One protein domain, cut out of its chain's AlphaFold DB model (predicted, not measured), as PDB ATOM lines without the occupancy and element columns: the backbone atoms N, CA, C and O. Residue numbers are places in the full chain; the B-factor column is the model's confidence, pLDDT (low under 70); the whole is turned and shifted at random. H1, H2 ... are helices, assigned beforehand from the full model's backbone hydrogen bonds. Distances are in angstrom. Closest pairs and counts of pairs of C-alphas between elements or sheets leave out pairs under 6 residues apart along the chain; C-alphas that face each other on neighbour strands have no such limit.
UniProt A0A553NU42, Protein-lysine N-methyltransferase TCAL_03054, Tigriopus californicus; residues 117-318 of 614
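What this domain is: This is residues 117 to 318 of the 614 residues of the protein "Protein-lysine N-methyltransferase TCAL_03054" of Tigriopus californicus (UniProt A0A553NU42). A chain wound in stacked turns makes a solenoid: six helical hairpins, H1 and H2, H4 and H5, H7 and H8, H10 and H11, H12 and H13, H14 and H15, follow one another along a rod. Their first helices form one row and their second helices another, and the links between hairpins make a row of loops along one side, with short H3, H6 and H9 in the first three. The printed part has 202 residues with fifteen named helices, H1 to H15 along the chain, and no named strand; the class is all helix. It is compact, with a radius of gyration of the C-alphas of 18.7 A, and spans 63 by 30 by 25 A.

How they stand to each other: H8, residues 201 to 213, is the longest helix and the hub, touching five helices. It forms a hairpin with H7, residues 191 to 198, at a shallow tilt of 22 degrees, opposite ways; the closest C-alphas are those of Ala 195 and Leu 204, 5.3 A. With residues 202 to 207 alone H8 touches H5, residues 165 to 174, closest at the C-alphas of Ser 203 and Ala 165, 4.8 A. With residues 201 to 205 alone it touches H11, residues 241 to 249, closest at the C-alphas of Glu 201 and Ser 243, 5.5 A. With residues 207 to 211 alone it touches H6, residues 177 to 182, at a steep tilt of 63 degrees, closest at the C-alphas of Thr 211 and Leu 181, 6.7 A. H9, residues 217 to 221, only just touches H8, only at the corner, with 3 pairs of C-alphas within 8 A. H7 touches H4, residues 155 to 161, and H10, residues 231 to 238; the closest C-alphas are Ala 191 and Met 157, 4.5 A, and Ala 193 and Pro 231, 4.6 A. H4 touches H1, residues 123 to 129, which forms a hairpin with H2, residues 132 to 137. H3, residues 141 to 145, touches no helix. H10 touches H12, residues 266 to 273, which touches H14, residues 299 to 305. H11 touches H13, residues 276 to 284, which touches H15, residues 309 to 318, at 4 degrees, the same way. In the fifteen helices every O i to N i+4 pair is within hydrogen-bond range.

Where its parts are: H8 measures 18.2 A from first to last C-alpha, H15 14.5 A and H5 14.3 A. H1 begins at C-alpha 123, (49.181, 25.345, -2.133), and H15 ends at C-alpha 318, (15.746, -11.447, -0.862).

The domain as a whole: The C-alphas farthest apart, of Glu 118 and Arg 317, are 65.3 A apart. The printed part has no cut. The links H11 to H12 and H13 to H14 are long. Mean pLDDT of the printed part is 82.3; residues 117 to 121 and 212 to 220 are among those under 70.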
ATOM      1  N   PRO A 117      58.496  32.129  -6.907       40.41
ATOM      2  CA  PRO A 117      59.946  32.304  -6.868       40.41
ATOM      3  C   PRO A 117      60.515  32.478  -5.453       40.41
ATOM      4  O   PRO A 117      61.730  32.392  -5.285       40.41
ATOM      5  N   GLU A 118      59.665  32.731  -4.452       45.59
ATOM      6  CA  GLU A 118      60.089  33.052  -3.093       45.59
ATOM      7  C   GLU A 118      59.792  31.928  -2.064       45.59
ATOM      8  O   GLU A 118      60.431  31.920  -1.013       45.59
ATOM      9  N   PHE A 119      58.922  30.930  -2.352       45.62
ATOM     10  CA  PHE A 119      58.401  30.019  -1.297       45.62
ATOM     11  C   PHE A 119      58.141  28.517  -1.596       45.62
ATOM     12  O   PHE A 119      57.768  27.804  -0.667       45.62
ATOM     13  N   GLY A 120      58.406  27.958  -2.784       54.81
ATOM     14  CA  GLY A 120      58.250  26.503  -3.028       54.81
ATOM     15  C   GLY A 120      56.944  26.097  -3.734       54.81
ATOM     16  O   GLY A 120      56.404  26.893  -4.499       54.81
ATOM     17  N   LEU A 121      56.494  24.837  -3.566       55.88
ATOM     18  CA  LEU A 121      55.310  24.269  -4.248       55.88
ATOM     19  C   LEU A 121      54.053  25.114  -3.972       55.88
ATOM     20  O   LEU A 121      53.829  25.534  -2.837       55.88
ATOM     21  N   ASP A 122      53.200  25.324  -4.978       75.88
ATOM     22  CA  ASP A 122      51.923  26.017  -4.777       75.88
ATOM     23  C   ASP A 122      50.990  25.228  -3.831       75.88
ATOM     24  O   ASP A 122      51.111  24.011  -3.681       75.88
ATOM     25  N   LEU A 123      50.043  25.918  -3.180       82.56
ATOM     26  CA  LEU A 123      49.181  25.345  -2.133       82.56
ATOM     27  C   LEU A 123      48.384  24.112  -2.605       82.56
ATOM     28  O   LEU A 123      48.166  23.186  -1.821       82.56
ATOM     29  N   HIS A 124      47.940  24.089  -3.863       82.56
ATOM     30  CA  HIS A 124      47.194  22.963  -4.426       82.56
ATOM     31  C   HIS A 124      48.119  21.771  -4.673       82.56
ATOM     32  O   HIS A 124      47.769  20.645  -4.319       82.56
ATOM     33  N   THR A 125      49.325  22.017  -5.190       75.81
ATOM     34  CA  THR A 125      50.349  20.979  -5.360       75.81
ATOM     35  C   THR A 125      50.824  20.427  -4.016       75.81
ATOM     36  O   THR A 125      50.852  19.207  -3.847       75.81
ATOM     37  N   ALA A 126      51.093  21.280  -3.025       75.38
ATOM     38  CA  ALA A 126      51.433  20.860  -1.663       75.38
ATOM     39  C   ALA A 126      50.326  19.981  -1.052       75.38
ATOM     40  O   ALA A 126      50.602  18.936  -0.460       75.38
ATOM     41  N   ALA A 127      49.058  20.342  -1.275       81.31
ATOM     42  CA  ALA A 127      47.929  19.543  -0.820       81.31
ATOM     43  C   ALA A 127      47.782  18.198  -1.546       81.31
ATOM     44  O   ALA A 127      47.341  17.224  -0.938       81.31
ATOM     45  N   SER A 128      48.177  18.118  -2.820       80.81
ATOM     46  CA  SER A 128      48.149  16.872  -3.599       80.81
ATOM     47  C   SER A 128      49.156  15.830  -3.099       80.81
ATOM     48  O   SER A 128      48.880  14.631  -3.126       80.81
ATOM     49  N   VAL A 129      50.302  16.281  -2.580       72.88
ATOM     50  CA  VAL A 129      51.349  15.405  -2.030       72.88
ATOM     51  C   VAL A 129      51.240  15.207  -0.516       72.88
ATOM     52  O   VAL A 129      51.953  14.372   0.031       72.88
ATOM     53  N   GLY A 130      50.331  15.924   0.154       72.50
ATOM     54  CA  GLY A 130      50.099  15.794   1.594       72.50
ATOM     55  C   GLY A 130      51.121  16.538   2.458       72.50
ATOM     56  O   GLY A 130      51.249  16.243   3.644       72.50
ATOM     57  N   ASP A 131      51.853  17.495   1.882       73.62
ATOM     58  CA  ASP A 131      52.929  18.217   2.561       73.62
ATOM     59  C   ASP A 131      52.360  19.321   3.467       73.62
ATOM     60  O   ASP A 131      52.208  20.483   3.081       73.62
ATOM     61  N   ILE A 132      52.018  18.933   4.698       73.88
ATOM     62  CA  ILE A 132      51.503  19.843   5.729       73.88
ATOM     63  C   ILE A 132      52.505  20.972   6.014       73.88
ATOM     64  O   ILE A 132      52.090  22.098   6.276       73.88
ATOM     65  N   GLU A 133      53.812  20.705   5.951       71.44
ATOM     66  CA  GLU A 133      54.832  21.704   6.269       71.44
ATOM     67  C   GLU A 133      54.819  22.852   5.254       71.44
ATOM     68  O   GLU A 133      54.831  24.021   5.648       71.44
ATOM     69  N   GLN A 134      54.718  22.535   3.962       68.00
ATOM     70  CA  GLN A 134      54.584  23.552   2.917       68.00
ATOM     71  C   GLN A 134      53.240  24.273   2.991       68.00
ATOM     72  O   GLN A 134      53.196  25.495   2.864       68.00
ATOM     73  N   VAL A 135      52.151  23.552   3.280       73.38
ATOM     74  CA  VAL A 135      50.829  24.168   3.475       73.38
ATOM     75  C   VAL A 135      50.862  25.195   4.616       73.38
ATOM     76  O   VAL A 135      50.315  26.282   4.466       73.38
ATOM     77  N   VAL A 136      51.538  24.905   5.734       74.69
ATOM     78  CA  VAL A 136      51.646  25.818   6.891       74.69
ATOM     79  C   VAL A 136      52.469  27.074   6.580       74.69
ATOM     80  O   VAL A 136      52.238  28.120   7.186       74.69
ATOM     81  N   ARG A 137      53.424  27.001   5.645       73.94
ATOM     82  CA  ARG A 137      54.283  28.136   5.256       73.94
ATOM     83  C   ARG A 137      53.574  29.161   4.368       73.94
ATOM     84  O   ARG A 137      54.093  30.259   4.183       73.94
ATOM     85  N   VAL A 138      52.396  28.826   3.843       73.81
ATOM     86  CA  VAL A 138      51.598  29.720   3.004       73.81
ATOM     87  C   VAL A 138      51.058  30.901   3.819       73.81
ATOM     88  O   VAL A 138      50.361  30.732   4.819       73.81
ATOM     89  N   THR A 139      51.338  32.122   3.364       75.00
ATOM     90  CA  THR A 139      50.729  33.347   3.900       75.00
ATOM     91  C   THR A 139      49.234  33.404   3.576       75.00
ATOM     92  O   THR A 139      48.784  32.874   2.558       75.00
ATOM     93  N   ASP A 140      48.449  34.017   4.468       81.19
ATOM     94  CA  ASP A 140      46.984  34.124   4.352       81.19
ATOM     95  C   ASP A 140      46.284  32.767   4.130       81.19
ATOM     96  O   ASP A 140      45.255  32.661   3.458       81.19
ATOM     97  N   LEU A 141      46.849  31.702   4.722       79.38
ATOM     98  CA  LEU A 141      46.420  30.315   4.538       79.38
ATOM     99  C   LEU A 141      44.909  30.131   4.712       79.38
ATOM    100  O   LEU A 141      44.273  29.484   3.885       79.38
ATOM    101  N   ARG A 142      44.318  30.736   5.747       83.44
ATOM    102  CA  ARG A 142      42.878  30.637   6.024       83.44
ATOM    103  C   ARG A 142      42.018  31.046   4.824       83.44
ATOM    104  O   ARG A 142      41.073  30.334   4.498       83.44
ATOM    105  N   ASP A 143      42.360  32.154   4.172       83.31
ATOM    106  CA  ASP A 143      41.603  32.676   3.034       83.31
ATOM    107  C   ASP A 143      41.877  31.853   1.769       83.31
ATOM    108  O   ASP A 143      40.974  31.604   0.967       83.31
ATOM    109  N   ARG A 144      43.116  31.371   1.610       84.31
ATOM    110  CA  ARG A 144      43.539  30.564   0.457       84.31
ATOM    111  C   ARG A 144      42.987  29.139   0.470       84.31
ATOM    112  O   ARG A 144      42.737  28.590  -0.600       84.31
ATOM    113  N   LEU A 145      42.737  28.545   1.639       86.50
ATOM    114  CA  LEU A 145      42.177  27.190   1.753       86.50
ATOM    115  C   LEU A 145      40.790  27.060   1.111       86.50
ATOM    116  O   LEU A 145      40.447  25.997   0.600       86.50
ATOM    117  N   THR A 146      40.005  28.139   1.090       89.44
ATOM    118  CA  THR A 146      38.686  28.158   0.437       89.44
ATOM    119  C   THR A 146      38.729  28.504  -1.054       89.44
ATOM    120  O   THR A 146      37.701  28.438  -1.722       89.44
ATOM    121  N   GLN A 147      39.894  28.869  -1.598       86.50
ATOM    122  CA  GLN A 147      40.027  29.300  -2.989       86.50
ATOM    123  C   GLN A 147      40.271  28.106  -3.917       86.50
ATOM    124  O   GLN A 147      41.221  27.333  -3.765       86.50
ATOM    125  N   GLY A 148      39.395  27.966  -4.911       84.56
ATOM    126  CA  GLY A 148      39.582  27.022  -6.003       84.56
ATOM    127  C   GLY A 148      40.631  27.515  -7.001       84.56
ATOM    128  O   GLY A 148      40.783  28.720  -7.203       84.56
ATOM    129  N   ASN A 149      41.334  26.593  -7.657       83.00
ATOM    130  CA  ASN A 149      42.096  26.918  -8.864       83.00
ATOM    131  C   ASN A 149      41.146  27.204 -10.051       83.00
ATOM    132  O   ASN A 149      39.925  27.232  -9.895       83.00
ATOM    133  N   ARG A 150      41.689  27.365 -11.266       79.56
ATOM    134  CA  ARG A 150      40.885  27.607 -12.483       79.56
ATOM    135  C   ARG A 150      39.817  26.544 -12.777       79.56
ATOM    136  O   ARG A 150      38.922  26.832 -13.548       79.56
ATOM    137  N   HIS A 151      39.934  25.352 -12.192       79.50
ATOM    138  CA  HIS A 151      38.983  24.248 -12.324       79.50
ATOM    139  C   HIS A 151      38.056  24.111 -11.104       79.50
ATOM    140  O   HIS A 151      37.388  23.092 -10.912       79.50
ATOM    141  N   GLY A 152      38.064  25.107 -10.215       86.31
ATOM    142  CA  GLY A 152      37.325  25.097  -8.957       86.31
ATOM    143  C   GLY A 152      37.878  24.126  -7.911       86.31
ATOM    144  O   GLY A 152      37.232  23.917  -6.888       86.31
ATOM    145  N   TRP A 153      39.052  23.523  -8.124       91.25
ATOM    146  CA  TRP A 153      39.623  22.588  -7.153       91.25
ATOM    147  C   TRP A 153      40.223  23.330  -5.970       91.25
ATOM    148  O   TRP A 153      41.137  24.137  -6.144       91.25
ATOM    149  N   THR A 154      39.741  23.029  -4.769       94.19
ATOM    150  CA  THR A 154      40.315  23.539  -3.521       94.19
ATOM    151  C   THR A 154      41.438  22.623  -3.019       94.19
ATOM    152  O   THR A 154      41.492  21.445  -3.386       94.19
ATOM    153  N   PRO A 155      42.331  23.105  -2.142       92.75
ATOM    154  CA  PRO A 155      43.340  22.259  -1.502       92.75
ATOM    155  C   PRO A 155      42.729  21.059  -0.753       92.75
ATOM    156  O   PRO A 155      43.265  19.955  -0.815       92.75
ATOM    157  N   LEU A 156      41.552  21.232  -0.133       96.69
ATOM    158  CA  LEU A 156      40.822  20.141   0.525       96.69
ATOM    159  C   LEU A 156      40.420  19.033  -0.466       96.69
ATOM    160  O   LEU A 156      40.472  17.852  -0.129       96.69
ATOM    161  N   MET A 157      40.033  19.400  -1.691       94.38
ATOM    162  CA  MET A 157      39.682  18.438  -2.742       94.38
ATOM    163  C   MET A 157      40.888  17.621  -3.197       94.38
ATOM    164  O   MET A 157      40.754  16.415  -3.376       94.38
ATOM    165  N   TYR A 158      42.062  18.246  -3.326       90.38
ATOM    166  CA  TYR A 158      43.310  17.527  -3.594       90.38
ATOM    167  C   TYR A 158      43.656  16.567  -2.452       90.38
ATOM    168  O   TYR A 158      43.900  15.389  -2.700       90.38
ATOM    169  N   ALA A 159      43.579  17.028  -1.202       88.81
ATOM    170  CA  ALA A 159      43.834  16.182  -0.039       88.81
ATOM    171  C   ALA A 159      42.872  14.977   0.026       88.81
ATOM    172  O   ALA A 159      43.302  13.856   0.278       88.81
ATOM    173  N   ALA A 160      41.586  15.179  -0.269       90.94
ATOM    174  CA  ALA A 160      40.591  14.109  -0.310       90.94
ATOM    175  C   ALA A 160      40.769  13.144  -1.486       90.94
ATOM    176  O   ALA A 160      40.520  11.948  -1.337       90.94
ATOM    177  N   TYR A 161      41.203  13.647  -2.643       90.06
ATOM    178  CA  TYR A 161      41.449  12.839  -3.835       90.06
ATOM    179  C   TYR A 161      42.673  11.923  -3.692       90.06
ATOM    180  O   TYR A 161      42.689  10.869  -4.317       90.06
ATOM    181  N   TYR A 162      43.658  12.302  -2.869       83.25
ATOM    182  CA  TYR A 162      44.909  11.555  -2.648       83.25
ATOM    183  C   TYR A 162      45.028  10.896  -1.252       83.25
ATOM    184  O   TYR A 162      46.099  10.418  -0.889       83.25
ATOM    185  N   ASP A 163      43.932  10.839  -0.489       84.81
ATOM    186  CA  ASP A 163      43.812  10.237   0.855       84.81
ATOM    187  C   ASP A 163      44.652  10.868   1.987       84.81
ATOM    188  O   ASP A 163      45.071  10.200   2.935       84.81
ATOM    189  N   HIS A 164      44.862  12.184   1.954       82.12
ATOM    190  CA  HIS A 164      45.614  12.903   2.988       82.12
ATOM    191  C   HIS A 164      44.724  13.316   4.168       82.12
ATOM    192  O   HIS A 164      44.492  14.499   4.419       82.12
ATOM    193  N   ALA A 165      44.217  12.335   4.921       76.81
ATOM    194  CA  ALA A 165      43.272  12.561   6.024       76.81
ATOM    195  C   ALA A 165      43.809  13.509   7.120       76.81
ATOM    196  O   ALA A 165      43.068  14.351   7.632       76.81
ATOM    197  N   ALA A 166      45.100  13.423   7.457       72.19
ATOM    198  CA  ALA A 166      45.726  14.333   8.422       72.19
ATOM    199  C   ALA A 166      45.705  15.790   7.929       72.19
ATOM    200  O   ALA A 166      45.397  16.707   8.692       72.19
ATOM    201  N   LEU A 167      45.959  15.993   6.634       77.69
ATOM    202  CA  LEU A 167      45.902  17.309   6.015       77.69
ATOM    203  C   LEU A 167      44.457  17.829   5.920       77.69
ATOM    204  O   LEU A 167      44.226  19.002   6.191       77.69
ATOM    205  N   ILE A 168      43.476  16.968   5.621       82.62
ATOM    206  CA  ILE A 168      42.043  17.318   5.666       82.62
ATOM    207  C   ILE A 168      41.656  17.878   7.037       82.62
ATOM    208  O   ILE A 168      41.052  18.949   7.109       82.62
ATOM    209  N   GLN A 169      42.013  17.175   8.118       76.81
ATOM    210  CA  GLN A 169      41.712  17.619   9.480       76.81
ATOM    211  C   GLN A 169      42.368  18.975   9.761       76.81
ATOM    212  O   GLN A 169      41.688  19.908  10.182       76.81
ATOM    213  N   PHE A 170      43.656  19.109   9.433       79.00
ATOM    214  CA  PHE A 170      44.392  20.361   9.596       79.00
ATOM    215  C   PHE A 170      43.725  21.539   8.864       79.00
ATOM    216  O   PHE A 170      43.545  22.607   9.450       79.00
ATOM    217  N   MET A 171      43.320  21.364   7.601       82.88
ATOM    218  CA  MET A 171      42.678  22.432   6.825       82.88
ATOM    219  C   MET A 171      41.325  22.847   7.418       82.88
ATOM    220  O   MET A 171      41.025  24.039   7.479       82.88
ATOM    221  N   VAL A 172      40.523  21.880   7.876       81.25
ATOM    222  CA  VAL A 172      39.209  22.133   8.491       81.25
ATOM    223  C   VAL A 172      39.344  22.823   9.851       81.25
ATOM    224  O   VAL A 172      38.523  23.678  10.170       81.25
ATOM    225  N   ASP A 173      40.397  22.523  10.613       81.19
ATOM    226  CA  ASP A 173      40.701  23.212  11.876       81.19
ATOM    227  C   ASP A 173      41.244  24.638  11.660       81.19
ATOM    228  O   ASP A 173      41.146  25.490  12.545       81.19
ATOM    229  N   THR A 174      41.816  24.907  10.483       78.44
ATOM    230  CA  THR A 174      42.459  26.188  10.144       78.44
ATOM    231  C   THR A 174      41.491  27.200   9.518       78.44
ATOM    232  O   THR A 174      41.650  28.411   9.701       78.44
ATOM    233  N   ALA A 175      40.491  26.730   8.768       83.81
ATOM    234  CA  ALA A 175      39.557  27.570   8.017       83.81
ATOM    235  C   ALA A 175      38.111  27.471   8.527       83.81
ATOM    236  O   ALA A 175      37.816  26.768   9.486       83.81
ATOM    237  N   ASP A 176      37.191  28.221   7.907       85.19
ATOM    238  CA  ASP A 176      35.762  28.037   8.180       85.19
ATOM    239  C   ASP A 176      35.311  26.661   7.652       85.19
ATOM    240  O   ASP A 176      35.323  26.450   6.432       85.19
ATOM    241  N   PRO A 177      34.902  25.720   8.528       82.44
ATOM    242  CA  PRO A 177      34.568  24.360   8.120       82.44
ATOM    243  C   PRO A 177      33.385  24.329   7.154       82.44
ATOM    244  O   PRO A 177      33.353  23.494   6.254       82.44
ATOM    245  N   VAL A 178      32.423  25.245   7.304       84.44
ATOM    246  CA  VAL A 178      31.225  25.267   6.460       84.44
ATOM    247  C   VAL A 178      31.587  25.652   5.028       84.44
ATOM    248  O   VAL A 178      31.257  24.908   4.101       84.44
ATOM    249  N   ALA A 179      32.297  26.765   4.828       88.00
ATOM    250  CA  ALA A 179      32.752  27.184   3.504       88.00
ATOM    251  C   ALA A 179      33.680  26.149   2.849       88.00
ATOM    252  O   ALA A 179      33.535  25.846   1.665       88.00
ATOM    253  N   LEU A 180      34.603  25.569   3.621       89.44
ATOM    254  CA  LEU A 180      35.583  24.626   3.093       89.44
ATOM    255  C   LEU A 180      34.930  23.312   2.635       89.44
ATOM    256  O   LEU A 180      35.144  22.877   1.502       89.44
ATOM    257  N   LEU A 181      34.104  22.698   3.489       88.81
ATOM    258  CA  LEU A 181      33.487  21.392   3.221       88.81
ATOM    259  C   LEU A 181      32.405  21.457   2.135       88.81
ATOM    260  O   LEU A 181      32.253  20.503   1.375       88.81
ATOM    261  N   SER A 182      31.679  22.576   2.043       89.94
ATOM    262  CA  SER A 182      30.577  22.744   1.083       89.94
ATOM    263  C   SER A 182      31.019  23.138  -0.333       89.94
ATOM    264  O   SER A 182      30.185  23.144  -1.251       89.94
ATOM    265  N   SER A 183      32.308  23.463  -0.507       91.50
ATOM    266  CA  SER A 183      32.903  23.826  -1.794       91.50
ATOM    267  C   SER A 183      32.809  22.682  -2.810       91.50
ATOM    268  O   SER A 183      32.883  21.500  -2.464       91.50
ATOM    269  N   VAL A 184      32.630  23.041  -4.083       93.06
ATOM    270  CA  VAL A 184      32.573  22.102  -5.212       93.06
ATOM    271  C   VAL A 184      33.438  22.600  -6.363       93.06
ATOM    272  O   VAL A 184      33.550  23.808  -6.566       93.06
ATOM    273  N   ASN A 185      34.052  21.675  -7.097       90.38
ATOM    274  CA  ASN A 185      34.793  21.997  -8.317       90.38
ATOM    275  C   ASN A 185      33.851  22.215  -9.520       90.38
ATOM    276  O   ASN A 185      32.630  22.134  -9.382       90.38
ATOM    277  N   GLU A 186      34.408  22.456 -10.712       89.38
ATOM    278  CA  GLU A 186      33.631  22.619 -11.958       89.38
ATOM    279  C   GLU A 186      32.757  21.402 -12.311       89.38
ATOM    280  O   GLU A 186      31.694  21.562 -12.906       89.38
ATOM    281  N   ASP A 187      33.150  20.193 -11.891       86.62
ATOM    282  CA  ASP A 187      32.327  18.986 -12.034       86.62
ATOM    283  C   ASP A 187      31.151  18.952 -11.040       86.62
ATOM    284  O   ASP A 187      30.370  18.005 -11.061       86.62
ATOM    285  N   GLY A 188      31.034  19.909 -10.117       91.38
ATOM    286  CA  GLY A 188      30.055  19.892  -9.029       91.38
ATOM    287  C   GLY A 188      30.398  18.915  -7.897       91.38
ATOM    288  O   GLY A 188      29.523  18.563  -7.107       91.38
ATOM    289  N   ARG A 189      31.651  18.452  -7.800       90.81
ATOM    290  CA  ARG A 189      32.091  17.476  -6.790       90.81
ATOM    291  C   ARG A 189      32.713  18.169  -5.585       90.81
ATOM    292  O   ARG A 189      33.621  18.982  -5.734       90.81
ATOM    293  N   SER A 190      32.250  17.801  -4.393       93.50
ATOM    294  CA  SER A 190      32.877  18.181  -3.123       93.50
ATOM    295  C   SER A 190      34.043  17.254  -2.773       93.50
ATOM    296  O   SER A 190      34.210  16.188  -3.371       93.50
ATOM    297  N   ALA A 191      34.817  17.611  -1.745       94.56
ATOM    298  CA  ALA A 191      35.854  16.738  -1.191       94.56
ATOM    299  C   ALA A 191      35.298  15.357  -0.780       94.56
ATOM    300  O   ALA A 191      35.921  14.333  -1.050       94.56
ATOM    301  N   LEU A 192      34.087  15.316  -0.203       93.75
ATOM    302  CA  LEU A 192      33.398  14.068   0.152       93.75
ATOM    303  C   LEU A 192      33.137  13.196  -1.084       93.75
ATOM    304  O   LEU A 192      33.397  11.992  -1.067       93.75
ATOM    305  N   ALA A 193      32.646  13.806  -2.167       91.56
ATOM    306  CA  ALA A 193      32.388  13.102  -3.417       91.56
ATOM    307  C   ALA A 193      33.684  12.564  -4.045       91.56
ATOM    308  O   ALA A 193      33.690  11.445  -4.548       91.56
ATOM    309  N   LEU A 194      34.782  13.323  -3.989       93.38
ATOM    310  CA  LEU A 194      36.085  12.893  -4.506       93.38
ATOM    311  C   LEU A 194      36.666  11.721  -3.704       93.38
ATOM    312  O   LEU A 194      37.086  10.736  -4.305       93.38
ATOM    313  N   ALA A 195      36.592  11.759  -2.369       92.12
ATOM    314  CA  ALA A 195      36.996  10.627  -1.532       92.12
ATOM    315  C   ALA A 195      36.175   9.359  -1.849       92.12
ATOM    316  O   ALA A 195      36.731   8.263  -1.930       92.12
ATOM    317  N   ALA A 196      34.868   9.506  -2.101       90.12
ATOM    318  CA  ALA A 196      33.995   8.400  -2.500       90.12
ATOM    319  C   ALA A 196      34.307   7.859  -3.909       90.12
ATOM    320  O   ALA A 196      34.221   6.653  -4.128       90.12
ATOM    321  N   VAL A 197      34.687   8.724  -4.859       89.75
ATOM    322  CA  VAL A 197      35.140   8.326  -6.207       89.75
ATOM    323  C   VAL A 197      36.407   7.475  -6.128       89.75
ATOM    324  O   VAL A 197      36.495   6.453  -6.809       89.75
ATOM    325  N   CYS A 198      37.370   7.879  -5.300       85.31
ATOM    326  CA  CYS A 198      38.654   7.191  -5.171       85.31
ATOM    327  C   CYS A 198      38.616   5.973  -4.233       85.31
ATOM    328  O   CYS A 198      39.532   5.159  -4.262       85.31
ATOM    329  N   GLY A 199      37.563   5.824  -3.422       84.38
ATOM    330  CA  GLY A 199      37.448   4.731  -2.451       84.38
ATOM    331  C   GLY A 199      38.299   4.944  -1.199       84.38
ATOM    332  O   GLY A 199      38.656   3.991  -0.512       84.38
ATOM    333  N   HIS A 200      38.651   6.193  -0.906       87.81
ATOM    334  CA  HIS A 200      39.530   6.564   0.194       87.81
ATOM    335  C   HIS A 200      38.763   6.591   1.515       87.81
ATOM    336  O   HIS A 200      38.300   7.635   1.970       87.81
ATOM    337  N   GLU A 201      38.599   5.417   2.127       81.69
ATOM    338  CA  GLU A 201      37.757   5.222   3.313       81.69
ATOM    339  C   GLU A 201      38.178   6.077   4.513       81.69
ATOM    340  O   GLU A 201      37.312   6.556   5.247       81.69
ATOM    341  N   ARG A 202      39.484   6.321   4.702       77.75
ATOM    342  CA  ARG A 202      39.992   7.162   5.799       77.75
ATOM    343  C   ARG A 202      39.520   8.603   5.638       77.75
ATOM    344  O   ARG A 202      38.859   9.140   6.530       77.75
ATOM    345  N   SER A 203      39.806   9.196   4.481       77.94
ATOM    346  CA  SER A 203      39.368  10.551   4.143       77.94
ATOM    347  C   SER A 203      37.845  10.666   4.088       77.94
ATOM    348  O   SER A 203      37.283  11.627   4.608       77.94
ATOM    349  N   LEU A 204      37.150   9.662   3.549       82.31
ATOM    350  CA  LEU A 204      35.691   9.631   3.480       82.31
ATOM    351  C   LEU A 204      35.055   9.605   4.874       82.31
ATOM    352  O   LEU A 204      34.186  10.424   5.168       82.31
ATOM    353  N   LYS A 205      35.509   8.711   5.761       77.94
ATOM    354  CA  LYS A 205      35.021   8.613   7.144       77.94
ATOM    355  C   LYS A 205      35.248   9.915   7.909       77.94
ATOM    356  O   LYS A 205      34.368  10.361   8.649       77.94
ATOM    357  N   LEU A 206      36.410  10.537   7.717       73.50
ATOM    358  CA  LEU A 206      36.727  11.827   8.313       73.50
ATOM    359  C   LEU A 206      35.793  12.932   7.797       73.50
ATOM    360  O   LEU A 206      35.164  13.625   8.594       73.50
ATOM    361  N   LEU A 207      35.634  13.058   6.479       81.94
ATOM    362  CA  LEU A 207      34.769  14.065   5.860       81.94
ATOM    363  C   LEU A 207      33.294  13.885   6.251       81.94
ATOM    364  O   LEU A 207      32.611  14.874   6.510       81.94
ATOM    365  N   LEU A 208      32.799  12.651   6.384       78.06
ATOM    366  CA  LEU A 208      31.446  12.365   6.889       78.06
ATOM    367  C   LEU A 208      31.246  12.876   8.319       78.06
ATOM    368  O   LEU A 208      30.237  13.505   8.638       78.06
ATOM    369  N   ARG A 209      32.238  12.660   9.187       76.94
ATOM    370  CA  ARG A 209      32.206  13.172  10.559       76.94
ATOM    371  C   ARG A 209      32.235  14.701  10.594       76.94
ATOM    372  O   ARG A 209      31.457  15.302  11.333       76.94
ATOM    373  N   LEU A 210      33.118  15.323   9.816       72.94
ATOM    374  CA  LEU A 210      33.286  16.779   9.796       72.94
ATOM    375  C   LEU A 210      32.059  17.482   9.192       72.94
ATOM    376  O   LEU A 210      31.573  18.462   9.752       72.94
ATOM    377  N   THR A 211      31.479  16.936   8.118       70.31
ATOM    378  CA  THR A 211      30.228  17.451   7.528       70.31
ATOM    379  C   THR A 211      29.040  17.312   8.481       70.31
ATOM    380  O   THR A 211      28.197  18.208   8.535       70.31
ATOM    381  N   LEU A 212      28.977  16.250   9.294       66.94
ATOM    382  CA  LEU A 212      27.960  16.114  10.341       66.94
ATOM    383  C   LEU A 212      28.117  17.191  11.422       66.94
ATOM    384  O   LEU A 212      27.136  17.828  11.802       66.94
ATOM    385  N   GLN A 213      29.345  17.412  11.899       67.81
ATOM    386  CA  GLN A 213      29.648  18.430  12.910       67.81
ATOM    387  C   GLN A 213      29.332  19.847  12.421       67.81
ATOM    388  O   GLN A 213      28.844  20.666  13.196       67.81
ATOM    389  N   ALA A 214      29.551  20.110  11.132       67.75
ATOM    390  CA  ALA A 214      29.204  21.366  10.479       67.75
ATOM    391  C   ALA A 214      27.700  21.501  10.148       67.75
ATOM    392  O   ALA A 214      27.275  22.546   9.662       67.75
ATOM    393  N   GLY A 215      26.881  20.468  10.391       66.69
ATOM    394  CA  GLY A 215      25.447  20.475  10.078       66.69
ATOM    395  C   GLY A 215      25.119  20.365   8.581       66.69
ATOM    396  O   GLY A 215      24.009  20.701   8.176       66.69
ATOM    397  N   LEU A 216      26.062  19.890   7.763       65.75
ATOM    398  CA  LEU A 216      25.980  19.827   6.297       65.75
ATOM    399  C   LEU A 216      25.554  18.459   5.743       65.75
ATOM    400  O   LEU A 216      25.287  18.338   4.548       65.75
ATOM    401  N   VAL A 217      25.461  17.432   6.596       57.78
ATOM    402  CA  VAL A 217      25.343  16.017   6.186       57.78
ATOM    403  C   VAL A 217      24.274  15.754   5.116       57.78
ATOM    404  O   VAL A 217      24.539  15.045   4.150       57.78
ATOM    405  N   HIS A 218      23.084  16.354   5.222       57.16
ATOM    406  CA  HIS A 218      22.005  16.109   4.258       57.16
ATOM    407  C   HIS A 218      22.242  16.744   2.888       57.16
ATOM    408  O   HIS A 218      21.793  16.195   1.884       57.16
ATOM    409  N   ALA A 219      22.917  17.892   2.842       62.72
ATOM    410  CA  ALA A 219      23.171  18.593   1.594       62.72
ATOM    411  C   ALA A 219      24.273  17.909   0.781       62.72
ATOM    412  O   ALA A 219      24.170  17.900  -0.438       62.72
ATOM    413  N   ASP A 220      25.284  17.322   1.432       69.81
ATOM    414  CA  ASP A 220      26.466  16.774   0.750       69.81
ATOM    415  C   ASP A 220      26.381  15.275   0.440       69.81
ATOM    416  O   ASP A 220      26.884  14.853  -0.600       69.81
ATOM    417  N   LEU A 221      25.710  14.468   1.274       73.69
ATOM    418  CA  LEU A 221      25.508  13.032   1.000       73.69
ATOM    419  C   LEU A 221      24.679  12.782  -0.261       73.69
ATOM    420  O   LEU A 221      24.889  11.808  -0.979       73.69
ATOM    421  N   GLU A 222      23.718  13.665  -0.512       82.62
ATOM    422  CA  GLU A 222      22.746  13.541  -1.594       82.62
ATOM    423  C   GLU A 222      23.014  14.521  -2.739       82.62
ATOM    424  O   GLU A 222      22.233  14.555  -3.693       82.62
ATOM    425  N   ARG A 223      24.086  15.326  -2.656       83.12
ATOM    426  CA  ARG A 223      24.411  16.311  -3.690       83.12
ATOM    427  C   ARG A 223      24.753  15.588  -4.993       83.12
ATOM    428  O   ARG A 223      25.723  14.828  -5.008       83.12
ATOM    429  N   PRO A 224      24.011  15.824  -6.083       86.94
ATOM    430  CA  PRO A 224      24.450  15.379  -7.390       86.94
ATOM    431  C   PRO A 224      25.606  16.255  -7.885       86.94
ATOM    432  O   PRO A 224      25.589  17.475  -7.713       86.94
ATOM    433  N   ASP A 225      26.583  15.631  -8.533       87.38
ATOM    434  CA  ASP A 225      27.566  16.328  -9.355       87.38
ATOM    435  C   ASP A 225      26.927  16.826 -10.673       87.38
ATOM    436  O   ASP A 225      25.737  16.625 -10.927       87.38
ATOM    437  N   GLY A 226      27.707  17.465 -11.546       84.81
ATOM    438  CA  GLY A 226      27.247  17.976 -12.842       84.81
ATOM    439  C   GLY A 226      26.712  16.904 -13.805       84.81
ATOM    440  O   GLY A 226      26.088  17.246 -14.804       84.81
ATOM    441  N   ARG A 227      26.909  15.610 -13.508       82.31
ATOM    442  CA  ARG A 227      26.309  14.469 -14.226       82.31
ATOM    443  C   ARG A 227      25.123  13.858 -13.473       82.31
ATOM    444  O   ARG A 227      24.679  12.759 -13.792       82.31
ATOM    445  N   GLY A 228      24.634  14.511 -12.425       85.81
ATOM    446  CA  GLY A 228      23.560  13.983 -11.592       85.81
ATOM    447  C   GLY A 228      24.009  12.918 -10.583       85.81
ATOM    448  O   GLY A 228      23.160  12.382  -9.874       85.81
ATOM    449  N   LEU A 229      25.300  12.572 -10.504       87.38
ATOM    450  CA  LEU A 229      25.781  11.446  -9.696       87.38
ATOM    451  C   LEU A 229      26.123  11.904  -8.273       87.38
ATOM    452  O   LEU A 229      26.914  12.827  -8.096       87.38
ATOM    453  N   ASN A 230      25.581  11.231  -7.256       90.12
ATOM    454  CA  ASN A 230      25.924  11.486  -5.853       90.12
ATOM    455  C   ASN A 230      27.148  10.646  -5.395       90.12
ATOM    456  O   ASN A 230      27.590   9.747  -6.126       90.12
ATOM    457  N   PRO A 231      27.719  10.904  -4.199       91.50
ATOM    458  CA  PRO A 231      28.861  10.148  -3.675       91.50
ATOM    459  C   PRO A 231      28.643   8.629  -3.633       91.50
ATOM    460  O   PRO A 231      29.532   7.875  -4.035       91.50
ATOM    461  N   LEU A 232      27.454   8.171  -3.215       93.62
ATOM    462  CA  LEU A 232      27.117   6.742  -3.164       93.62
ATOM    463  C   LEU A 232      27.197   6.106  -4.551       93.62
ATOM    464  O   LEU A 232      27.753   5.021  -4.704       93.62
ATOM    465  N   PHE A 233      26.691   6.789  -5.576       92.06
ATOM    466  CA  PHE A 233      26.737   6.277  -6.936       92.06
ATOM    467  C   PHE A 233      28.165   6.120  -7.454       92.06
ATOM    468  O   PHE A 233      28.468   5.129  -8.118       92.06
ATOM    469  N   HIS A 234      29.057   7.066  -7.148       90.69
ATOM    470  CA  HIS A 234      30.468   6.947  -7.520       90.69
ATOM    471  C   HIS A 234      31.148   5.774  -6.818       90.69
ATOM    472  O   HIS A 234      31.757   4.956  -7.506       90.69
ATOM    473  N   ALA A 235      30.978   5.645  -5.498       93.62
ATOM    474  CA  ALA A 235      31.531   4.525  -4.735       93.62
ATOM    475  C   ALA A 235      31.043   3.175  -5.287       93.62
ATOM    476  O   ALA A 235      31.838   2.260  -5.501       93.62
ATOM    477  N   VAL A 236      29.750   3.078  -5.609       94.25
ATOM    478  CA  VAL A 236      29.152   1.860  -6.162       94.25
ATOM    479  C   VAL A 236      29.649   1.561  -7.572       94.25
ATOM    480  O   VAL A 236      30.014   0.424  -7.858       94.25
ATOM    481  N   ARG A 237      29.684   2.560  -8.460       90.06
ATOM    482  CA  ARG A 237      30.141   2.388  -9.847       90.06
ATOM    483  C   ARG A 237      31.601   1.936  -9.911       90.06
ATOM    484  O   ARG A 237      31.940   1.125 -10.769       90.06
ATOM    485  N   MET A 238      32.438   2.433  -9.001       87.62
ATOM    486  CA  MET A 238      33.857   2.073  -8.921       87.62
ATOM    487  C   MET A 238      34.131   0.800  -8.104       87.62
ATOM    488  O   MET A 238      35.246   0.292  -8.145       87.62
ATOM    489  N   GLY A 239      33.130   0.246  -7.412       89.94
ATOM    490  CA  GLY A 239      33.261  -1.013  -6.670       89.94
ATOM    491  C   GLY A 239      33.819  -0.879  -5.252       89.94
ATOM    492  O   GLY A 239      34.222  -1.874  -4.651       89.94
ATOM    493  N   HIS A 240      33.815   0.330  -4.689       93.00
ATOM    494  CA  HIS A 240      34.387   0.622  -3.375       93.00
ATOM    495  C   HIS A 240      33.445   0.177  -2.256       93.00
ATOM    496  O   HIS A 240      32.544   0.911  -1.838       93.00
ATOM    497  N   HIS A 241      33.638  -1.054  -1.779       90.06
ATOM    498  CA  HIS A 241      32.774  -1.698  -0.787       90.06
ATOM    499  C   HIS A 241      32.673  -0.933   0.540       90.06
ATOM    500  O   HIS A 241      31.557  -0.587   0.930       90.06
ATOM    501  N   GLY A 242      33.785  -0.616   1.215       78.06
ATOM    502  CA  GLY A 242      33.708   0.059   2.515       78.06
ATOM    503  C   GLY A 242      33.239   1.509   2.397       78.06
ATOM    504  O   GLY A 242      32.435   1.961   3.207       78.06
ATOM    505  N   SER A 243      33.588   2.211   1.311       84.31
ATOM    506  CA  SER A 243      33.018   3.538   1.020       84.31
ATOM    507  C   SER A 243      31.498   3.496   0.808       84.31
ATOM    508  O   SER A 243      30.776   4.350   1.319       84.31
ATOM    509  N   THR A 244      30.996   2.476   0.103       86.69
ATOM    510  CA  THR A 244      29.551   2.249  -0.072       86.69
ATOM    511  C   THR A 244      28.872   2.002   1.272       86.69
ATOM    512  O   THR A 244      27.842   2.610   1.563       86.69
ATOM    513  N   GLN A 245      29.455   1.136   2.103       80.19
ATOM    514  CA  GLN A 245      28.923   0.818   3.424       80.19
ATOM    515  C   GLN A 245      28.852   2.066   4.318       80.19
ATOM    516  O   GLN A 245      27.786   2.365   4.850       80.19
ATOM    517  N   LEU A 246      29.936   2.844   4.404       76.19
ATOM    518  CA  LEU A 246      29.994   4.071   5.208       76.19
ATOM    519  C   LEU A 246      28.925   5.098   4.799       76.19
ATOM    520  O   LEU A 246      28.275   5.698   5.656       76.19
ATOM    521  N   LEU A 247      28.715   5.295   3.493       80.56
ATOM    522  CA  LEU A 247      27.718   6.239   2.978       80.56
ATOM    523  C   LEU A 247      26.281   5.807   3.315       80.56
ATOM    524  O   LEU A 247      25.457   6.644   3.689       80.56
ATOM    525  N   LEU A 248      25.980   4.509   3.227       79.88
ATOM    526  CA  LEU A 248      24.666   3.957   3.570       79.88
ATOM    527  C   LEU A 248      24.402   3.977   5.080       79.88
ATOM    528  O   LEU A 248      23.289   4.280   5.507       79.88
ATOM    529  N   GLU A 249      25.418   3.693   5.898       78.75
ATOM    530  CA  GLU A 249      25.346   3.804   7.362       78.75
ATOM    531  C   GLU A 249      25.099   5.255   7.811       78.75
ATOM    532  O   GLU A 249      24.374   5.486   8.779       78.75
ATOM    533  N   CYS A 250      25.606   6.237   7.057       67.25
ATOM    534  CA  CYS A 250      25.329   7.661   7.271       67.25
ATOM    535  C   CYS A 250      23.971   8.126   6.709       67.25
ATOM    536  O   CYS A 250      23.631   9.306   6.815       67.25
ATOM    537  N   GLY A 251      23.168   7.214   6.153       69.25
ATOM    538  CA  GLY A 251      21.791   7.479   5.740       69.25
ATOM    539  C   GLY A 251      21.616   7.970   4.304       69.25
ATOM    540  O   GLY A 251      20.564   8.536   4.008       69.25
ATOM    541  N   CYS A 252      22.599   7.762   3.422       81.00
ATOM    542  CA  CYS A 252      22.410   7.975   1.986       81.00
ATOM    543  C   CYS A 252      21.326   7.027   1.443       81.00
ATOM    544  O   CYS A 252      21.280   5.853   1.817       81.00
ATOM    545  N   ASP A 253      20.436   7.531   0.586       81.75
ATOM    546  CA  ASP A 253      19.312   6.758   0.056       81.75
ATOM    547  C   ASP A 253      19.777   5.815  -1.076       81.75
ATOM    548  O   ASP A 253      20.112   6.286  -2.170       81.75
ATOM    549  N   PRO A 254      19.750   4.477  -0.884       87.38
ATOM    550  CA  PRO A 254      20.145   3.526  -1.927       87.38
ATOM    551  C   PRO A 254      19.196   3.515  -3.134       87.38
ATOM    552  O   PRO A 254      19.518   2.920  -4.164       87.38
ATOM    553  N   ASN A 255      18.024   4.145  -3.019       87.56
ATOM    554  CA  ASN A 255      16.999   4.209  -4.057       87.56
ATOM    555  C   ASN A 255      16.881   5.598  -4.692       87.56
ATOM    556  O   ASN A 255      15.952   5.840  -5.472       87.56
ATOM    557  N   ARG A 256      17.816   6.510  -4.389       83.25
ATOM    558  CA  ARG A 256      17.823   7.846  -4.976       83.25
ATOM    559  C   ARG A 256      17.853   7.749  -6.500       83.25
ATOM    560  O   ARG A 256      18.698   7.075  -7.090       83.25
ATOM    561  N   ARG A 257      16.917   8.446  -7.146       78.38
ATOM    562  CA  ARG A 257      16.877   8.542  -8.607       78.38
ATOM    563  C   ARG A 257      17.967   9.481  -9.097       78.38
ATOM    564  O   ARG A 257      18.130  10.572  -8.556       78.38
ATOM    565  N   ILE A 258      18.653   9.046 -10.145       74.56
ATOM    566  CA  ILE A 258      19.704   9.791 -10.825       74.56
ATOM    567  C   ILE A 258      19.315   9.892 -12.295       74.56
ATOM    568  O   ILE A 258      18.905   8.904 -12.905       74.56
ATOM    569  N   GLU A 259      19.387  11.099 -12.844       68.50
ATOM    570  CA  GLU A 259      18.761  11.428 -14.127       68.50
ATOM    571  C   GLU A 259      19.568  10.921 -15.340       68.50
ATOM    572  O   GLU A 259      18.970  10.529 -16.340       68.50
ATOM    573  N   ASP A 260      20.900  10.812 -15.240       69.38
ATOM    574  CA  ASP A 260      21.798  10.492 -16.371       69.38
ATOM    575  C   ASP A 260      22.197   8.998 -16.489       69.38
ATOM    576  O   ASP A 260      23.131   8.620 -17.194       69.38
ATOM    577  N   THR A 261      21.512   8.079 -15.801       68.31
ATOM    578  CA  THR A 261      21.928   6.656 -15.752       68.31
ATOM    579  C   THR A 261      21.133   5.741 -16.677       68.31
ATOM    580  O   THR A 261      21.123   4.529 -16.473       68.31
ATOM    581  N   GLN A 262      20.421   6.280 -17.677       75.12
ATOM    582  CA  GLN A 262      19.406   5.523 -18.438       75.12
ATOM    583  C   GLN A 262      18.350   4.890 -17.504       75.12
ATOM    584  O   GLN A 262      17.785   3.834 -17.781       75.12
ATOM    585  N   GLY A 263      18.123   5.509 -16.343       81.12
ATOM    586  CA  GLY A 263      17.254   4.982 -15.300       81.12
ATOM    587  C   GLY A 263      17.787   3.736 -14.593       81.12
ATOM    588  O   GLY A 263      16.987   3.038 -13.987       81.12
ATOM    589  N   TYR A 264      19.085   3.416 -14.652       84.75
ATOM    590  CA  TYR A 264      19.664   2.380 -13.788       84.75
ATOM    591  C   TYR A 264      19.621   2.828 -12.320       84.75
ATOM    592  O   TYR A 264      20.059   3.936 -11.997       84.75
ATOM    593  N   SER A 265      19.159   1.947 -11.425       89.75
ATOM    594  CA  SER A 265      19.363   2.129  -9.983       89.75
ATOM    595  C   SER A 265      20.818   1.861  -9.601       89.75
ATOM    596  O   SER A 265      21.560   1.198 -10.333       89.75
ATOM    597  N   VAL A 266      21.228   2.329  -8.420       92.06
ATOM    598  CA  VAL A 266      22.587   2.095  -7.915       92.06
ATOM    599  C   VAL A 266      22.871   0.588  -7.750       92.06
ATOM    600  O   VAL A 266      23.948   0.117  -8.104       92.06
ATOM    601  N   LEU A 267      21.861  -0.205  -7.358       95.06
ATOM    602  CA  LEU A 267      21.944  -1.670  -7.308       95.06
ATOM    603  C   LEU A 267      22.155  -2.290  -8.695       95.06
ATOM    604  O   LEU A 267      23.006  -3.164  -8.855       95.06
ATOM    605  N   MET A 268      21.415  -1.842  -9.714       92.44
ATOM    606  CA  MET A 268      21.623  -2.330 -11.083       92.44
ATOM    607  C   MET A 268      23.014  -1.980 -11.605       92.44
ATOM    608  O   MET A 268      23.600  -2.779 -12.333       92.44
ATOM    609  N   MET A 269      23.545  -0.811 -11.230       93.12
ATOM    610  CA  MET A 269      24.906  -0.415 -11.582       93.12
ATOM    611  C   MET A 269      25.933  -1.370 -10.961       93.12
ATOM    612  O   MET A 269      26.763  -1.906 -11.689       93.12
ATOM    613  N   ALA A 270      25.818  -1.681  -9.663       94.94
ATOM    614  CA  ALA A 270      26.688  -2.657  -8.996       94.94
ATOM    615  C   ALA A 270      26.679  -4.027  -9.705       94.94
ATOM    616  O   ALA A 270      27.730  -4.616  -9.943       94.94
ATOM    617  N   ILE A 271      25.496  -4.511 -10.100       93.12
ATOM    618  CA  ILE A 271      25.326  -5.799 -10.796       93.12
ATOM    619  C   ILE A 271      25.965  -5.773 -12.192       93.12
ATOM    620  O   ILE A 271      26.661  -6.717 -12.578       93.12
ATOM    621  N   LYS A 272      25.713  -4.704 -12.957       91.81
ATOM    622  CA  LYS A 272      26.247  -4.520 -14.312       91.81
ATOM    623  C   LYS A 272      27.777  -4.508 -14.303       91.81
ATOM    624  O   LYS A 272      28.386  -5.222 -15.097       91.81
ATOM    625  N   GLU A 273      28.378  -3.753 -13.387       89.12
ATOM    626  CA  GLU A 273      29.838  -3.643 -13.260       89.12
ATOM    627  C   GLU A 273      30.477  -4.872 -12.581       89.12
ATOM    628  O   GLU A 273      31.655  -5.150 -12.783       89.12
ATOM    629  N   GLY A 274      29.694  -5.690 -11.866       90.12
ATOM    630  CA  GLY A 274      30.157  -6.945 -11.261       90.12
ATOM    631  C   GLY A 274      30.639  -6.857  -9.828       90.12
ATOM    632  O   GLY A 274      31.380  -7.727  -9.371       90.12
ATOM    633  N   HIS A 275      30.209  -5.825  -9.120       93.31
ATOM    634  CA  HIS A 275      30.590  -5.564  -7.743       93.31
ATOM    635  C   HIS A 275      29.647  -6.303  -6.791       93.31
ATOM    636  O   HIS A 275      28.824  -5.694  -6.110       93.31
ATOM    637  N   ASP A 276      29.751  -7.634  -6.752       87.50
ATOM    638  CA  ASP A 276      28.822  -8.505  -6.011       87.50
ATOM    639  C   ASP A 276      28.719  -8.123  -4.518       87.50
ATOM    640  O   ASP A 276      27.618  -7.976  -3.991       87.50
ATOM    641  N   ARG A 277      29.854  -7.847  -3.853       88.31
ATOM    642  CA  ARG A 277      29.885  -7.407  -2.440       88.31
ATOM    643  C   ARG A 277      29.204  -6.054  -2.215       88.31
ATOM    644  O   ARG A 277      28.606  -5.824  -1.170       88.31
ATOM    645  N   VAL A 278      29.303  -5.144  -3.179       91.44
ATOM    646  CA  VAL A 278      28.640  -3.831  -3.134       91.44
ATOM    647  C   VAL A 278      27.131  -4.006  -3.310       91.44
ATOM    648  O   VAL A 278      26.348  -3.409  -2.575       91.44
ATOM    649  N   ALA A 279      26.712  -4.871  -4.237       91.00
ATOM    650  CA  ALA A 279      25.307  -5.195  -4.450       91.00
ATOM    651  C   ALA A 279      24.664  -5.844  -3.211       91.00
ATOM    652  O   ALA A 279      23.545  -5.487  -2.849       91.00
ATOM    653  N   GLU A 280      25.371  -6.751  -2.531       86.44
ATOM    654  CA  GLU A 280      24.910  -7.351  -1.272       86.44
ATOM    655  C   GLU A 280      24.684  -6.299  -0.177       86.44
ATOM    656  O   GLU A 280      23.614  -6.279   0.437       86.44
ATOM    657  N   VAL A 281      25.635  -5.373   0.011       84.94
ATOM    658  CA  VAL A 281      25.501  -4.257   0.967       84.94
ATOM    659  C   VAL A 281      24.297  -3.379   0.629       84.94
ATOM    660  O   VAL A 281      23.479  -3.088   1.501       84.94
ATOM    661  N   LEU A 282      24.120  -3.008  -0.639       87.56
ATOM    662  CA  LEU A 282      22.969  -2.217  -1.077       87.56
ATOM    663  C   LEU A 282      21.637  -2.910  -0.762       87.56
ATOM    664  O   LEU A 282      20.711  -2.275  -0.257       87.56
ATOM    665  N   ILE A 283      21.540  -4.219  -1.008       84.94
ATOM    666  CA  ILE A 283      20.340  -5.012  -0.700       84.94
ATOM    667  C   ILE A 283      20.077  -5.038   0.810       84.94
ATOM    668  O   ILE A 283      18.930  -4.881   1.232       84.94
ATOM    669  N   HIS A 284      21.116  -5.208   1.632       84.06
ATOM    670  CA  HIS A 284      20.999  -5.160   3.092       84.06
ATOM    671  C   HIS A 284      20.508  -3.805   3.611       84.06
ATOM    672  O   HIS A 284      19.746  -3.769   4.575       84.06
ATOM    673  N   HIS A 285      20.864  -2.711   2.937       77.69
ATOM    674  CA  HIS A 285      20.411  -1.358   3.273       77.69
ATOM    675  C   HIS A 285      19.102  -0.945   2.578       77.69
ATOM    676  O   HIS A 285      18.706   0.215   2.646       77.69
ATOM    677  N   GLY A 286      18.378  -1.889   1.967       81.69
ATOM    678  CA  GLY A 286      17.028  -1.650   1.451       81.69
ATOM    679  C   GLY A 286      16.967  -1.126   0.016       81.69
ATOM    680  O   GLY A 286      15.980  -0.488  -0.350       81.69
ATOM    681  N   ALA A 287      17.983  -1.394  -0.808       88.88
ATOM    682  CA  ALA A 287      17.881  -1.167  -2.246       88.88
ATOM    683  C   ALA A 287      16.731  -1.988  -2.862       88.88
ATOM    684  O   ALA A 287      16.567  -3.177  -2.567       88.88
ATOM    685  N   ASP A 288      15.952  -1.362  -3.742       85.81
ATOM    686  CA  ASP A 288      14.798  -1.974  -4.392       85.81
ATOM    687  C   ASP A 288      15.247  -3.021  -5.422       85.81
ATOM    688  O   ASP A 288      15.743  -2.718  -6.513       85.81
ATOM    689  N   VAL A 289      15.037  -4.290  -5.067       87.81
ATOM    690  CA  VAL A 289      15.366  -5.455  -5.900       87.81
ATOM    691  C   VAL A 289      14.371  -5.698  -7.043       87.81
ATOM    692  O   VAL A 289      14.597  -6.593  -7.862       87.81
ATOM    693  N   ASN A 290      13.270  -4.943  -7.095       84.62
ATOM    694  CA  ASN A 290      12.199  -5.062  -8.089       84.62
ATOM    695  C   ASN A 290      12.058  -3.822  -8.983       84.62
ATOM    696  O   ASN A 290      11.276  -3.863  -9.934       84.62
ATOM    697  N   PHE A 291      12.807  -2.750  -8.711       86.12
ATOM    698  CA  PHE A 291      12.842  -1.556  -9.551       86.12
ATOM    699  C   PHE A 291      13.145  -1.916 -11.014       86.12
ATOM    700  O   PHE A 291      13.850  -2.886 -11.285       86.12
ATOM    701  N   THR A 292      12.628  -1.140 -11.966       87.12
ATOM    702  CA  THR A 292      12.898  -1.333 -13.397       87.12
ATOM    703  C   THR A 292      13.419  -0.051 -14.031       87.12
ATOM    704  O   THR A 292      12.910   1.035 -13.754       87.12
ATOM    705  N   ASN A 293      14.458  -0.175 -14.863       86.06
ATOM    706  CA  ASN A 293      14.989   0.945 -15.641       86.06
ATOM    707  C   ASN A 293      14.099   1.250 -16.865       86.06
ATOM    708  O   ASN A 293      13.083   0.593 -17.094       86.06
ATOM    709  N   ILE A 294      14.492   2.223 -17.695       87.81
ATOM    710  CA  ILE A 294      13.702   2.625 -18.875       87.81
ATOM    711  C   ILE A 294      13.620   1.533 -19.959       87.81
ATOM    712  O   ILE A 294      12.774   1.609 -20.846       87.81
ATOM    713  N   GLN A 295      14.482   0.513 -19.899       87.88
ATOM    714  CA  GLN A 295      14.425  -0.679 -20.748       87.88
ATOM    715  C   GLN A 295      13.585  -1.814 -20.132       87.88
ATOM    716  O   GLN A 295      13.586  -2.925 -20.659       87.88
ATOM    717  N   ASN A 296      12.857  -1.555 -19.038       89.69
ATOM    718  CA  ASN A 296      12.129  -2.553 -18.248       89.69
ATOM    719  C   ASN A 296      13.027  -3.673 -17.681       89.69
ATOM    720  O   ASN A 296      12.549  -4.766 -17.375       89.69
ATOM    721  N   GLU A 297      14.329  -3.423 -17.524       90.25
ATOM    722  CA  GLU A 297      15.244  -4.364 -16.883       90.25
ATOM    723  C   GLU A 297      15.148  -4.206 -15.359       90.25
ATOM    724  O   GLU A 297      15.242  -3.098 -14.842       90.25
ATOM    725  N   SER A 298      14.987  -5.321 -14.642       89.88
ATOM    726  CA  SER A 298      15.067  -5.410 -13.177       89.88
ATOM    727  C   SER A 298      16.475  -5.828 -12.722       89.88
ATOM    728  O   SER A 298      17.215  -6.401 -13.525       89.88
ATOM    729  N   PRO A 299      16.861  -5.667 -11.439       91.38
ATOM    730  CA  PRO A 299      18.140  -6.167 -10.924       91.38
ATOM    731  C   PRO A 299      18.379  -7.644 -11.260       91.38
ATOM    732  O   PRO A 299      19.483  -8.034 -11.628       91.38
ATOM    733  N   LYS A 300      17.321  -8.467 -11.233       88.00
ATOM    734  CA  LYS A 300      17.383  -9.885 -11.612       88.00
ATOM    735  C   LYS A 300      17.671 -10.077 -13.102       88.00
ATOM    736  O   LYS A 300      18.512 -10.901 -13.447       88.00
ATOM    737  N   SER A 301      17.002  -9.338 -13.991       88.38
ATOM    738  CA  SER A 301      17.253  -9.472 -15.433       88.38
ATOM    739  C   SER A 301      18.620  -8.912 -15.827       88.38
ATOM    740  O   SER A 301      19.263  -9.479 -16.703       88.38
ATOM    741  N   VAL A 302      19.099  -7.862 -15.149       87.44
ATOM    742  CA  VAL A 302      20.477  -7.366 -15.288       87.44
ATOM    743  C   VAL A 302      21.468  -8.440 -14.821       87.44
ATOM    744  O   VAL A 302      22.409  -8.748 -15.547       87.44
ATOM    745  N   ALA A 303      21.231  -9.097 -13.680       89.44
ATOM    746  CA  ALA A 303      22.087 -10.186 -13.200       89.44
ATOM    747  C   ALA A 303      22.166 -11.352 -14.201       89.44
ATOM    748  O   ALA A 303      23.256 -11.844 -14.469       89.44
ATOM    749  N   VAL A 304      21.042 -11.743 -14.815       89.19
ATOM    750  CA  VAL A 304      21.016 -12.760 -15.884       89.19
ATOM    751  C   VAL A 304      21.794 -12.291 -17.118       89.19
ATOM    752  O   VAL A 304      22.646 -13.017 -17.620       89.19
ATOM    753  N   LYS A 305      21.532 -11.066 -17.593       89.56
ATOM    754  CA  LYS A 305      22.164 -10.486 -18.789       89.56
ATOM    755  C   LYS A 305      23.691 -10.442 -18.688       89.56
ATOM    756  O   LYS A 305      24.366 -10.639 -19.694       89.56
ATOM    757  N   TYR A 306      24.216 -10.191 -17.491       86.25
ATOM    758  CA  TYR A 306      25.652 -10.085 -17.223       86.25
ATOM    759  C   TYR A 306      26.250 -11.334 -16.542       86.25
ATOM    760  O   TYR A 306      27.384 -11.277 -16.075       86.25
ATOM    761  N   GLY A 307      25.524 -12.463 -16.481       86.25
ATOM    762  CA  GLY A 307      26.048 -13.747 -15.986       86.25
ATOM    763  C   GLY A 307      26.400 -13.782 -14.490       86.25
ATOM    764  O   GLY A 307      27.343 -14.457 -14.085       86.25
ATOM    765  N   ARG A 308      25.680 -13.031 -13.650       84.62
ATOM    766  CA  ARG A 308      25.924 -12.910 -12.199       84.62
ATOM    767  C   ARG A 308      25.168 -13.979 -11.404       84.62
ATOM    768  O   ARG A 308      24.318 -13.660 -10.574       84.62
ATOM    769  N   ASP A 309      25.469 -15.255 -11.645       82.38
ATOM    770  CA  ASP A 309      24.690 -16.399 -11.129       82.38
ATOM    771  C   ASP A 309      24.575 -16.446  -9.593       82.38
ATOM    772  O   ASP A 309      23.504 -16.723  -9.043       82.38
ATOM    773  N   ARG A 310      25.667 -16.138  -8.875       79.31
ATOM    774  CA  ARG A 310      25.682 -16.112  -7.398       79.31
ATOM    775  C   ARG A 310      24.789 -15.004  -6.843       79.31
ATOM    776  O   ARG A 310      23.969 -15.252  -5.958       79.31
ATOM    777  N   LEU A 311      24.909 -13.803  -7.400       78.94
ATOM    778  CA  LEU A 311      24.119 -12.646  -6.997       78.94
ATOM    779  C   LEU A 311      22.647 -12.788  -7.408       78.94
ATOM    780  O   LEU A 311      21.754 -12.392  -6.662       78.94
ATOM    781  N   LEU A 312      22.365 -13.436  -8.541       80.38
ATOM    782  CA  LEU A 312      21.012 -13.823  -8.937       80.38
ATOM    783  C   LEU A 312      20.379 -14.753  -7.894       80.38
ATOM    784  O   LEU A 312      19.245 -14.519  -7.472       80.38
ATOM    785  N   ALA A 313      21.110 -15.771  -7.425       76.50
ATOM    786  CA  ALA A 313      20.631 -16.652  -6.362       76.50
ATOM    787  C   ALA A 313      20.336 -15.880  -5.063       76.50
ATOM    788  O   ALA A 313      19.348 -16.175  -4.387       76.50
ATOM    789  N   PHE A 314      21.146 -14.871  -4.733       77.94
ATOM    790  CA  PHE A 314      20.920 -13.985  -3.591       77.94
ATOM    791  C   PHE A 314      19.666 -13.104  -3.770       77.94
ATOM    792  O   PHE A 314      18.772 -13.127  -2.923       77.94
ATOM    793  N   LEU A 315      19.517 -12.422  -4.911       76.81
ATOM    794  CA  LEU A 315      18.347 -11.597  -5.255       76.81
ATOM    795  C   LEU A 315      17.026 -12.387  -5.225       76.81
ATOM    796  O   LEU A 315      15.991 -11.874  -4.788       76.81
ATOM    797  N   LEU A 316      17.043 -13.645  -5.678       76.12
ATOM    798  CA  LEU A 316      15.872 -14.527  -5.651       76.12
ATOM    799  C   LEU A 316      15.426 -14.872  -4.222       76.12
ATOM    800  O   LEU A 316      14.225 -15.027  -3.986       76.12
ATOM    801  N   ARG A 317      16.358 -14.948  -3.264       75.25
ATOM    802  CA  ARG A 317      16.043 -15.164  -1.841       75.25
ATOM    803  C   ARG A 317      15.496 -13.891  -1.192       75.25
ATOM    804  O   ARG A 317      14.477 -13.955  -0.508       75.25
ATOM    805  N   SER A 318      16.112 -12.741  -1.463       63.09
ATOM    806  CA  SER A 318      15.746 -11.447  -0.862       63.09
ATOM    807  C   SER A 318      14.376 -10.919  -1.319       63.09
ATOM    808  O   SER A 318      13.690 -10.220  -0.579       63.09
TER     809      SER A 318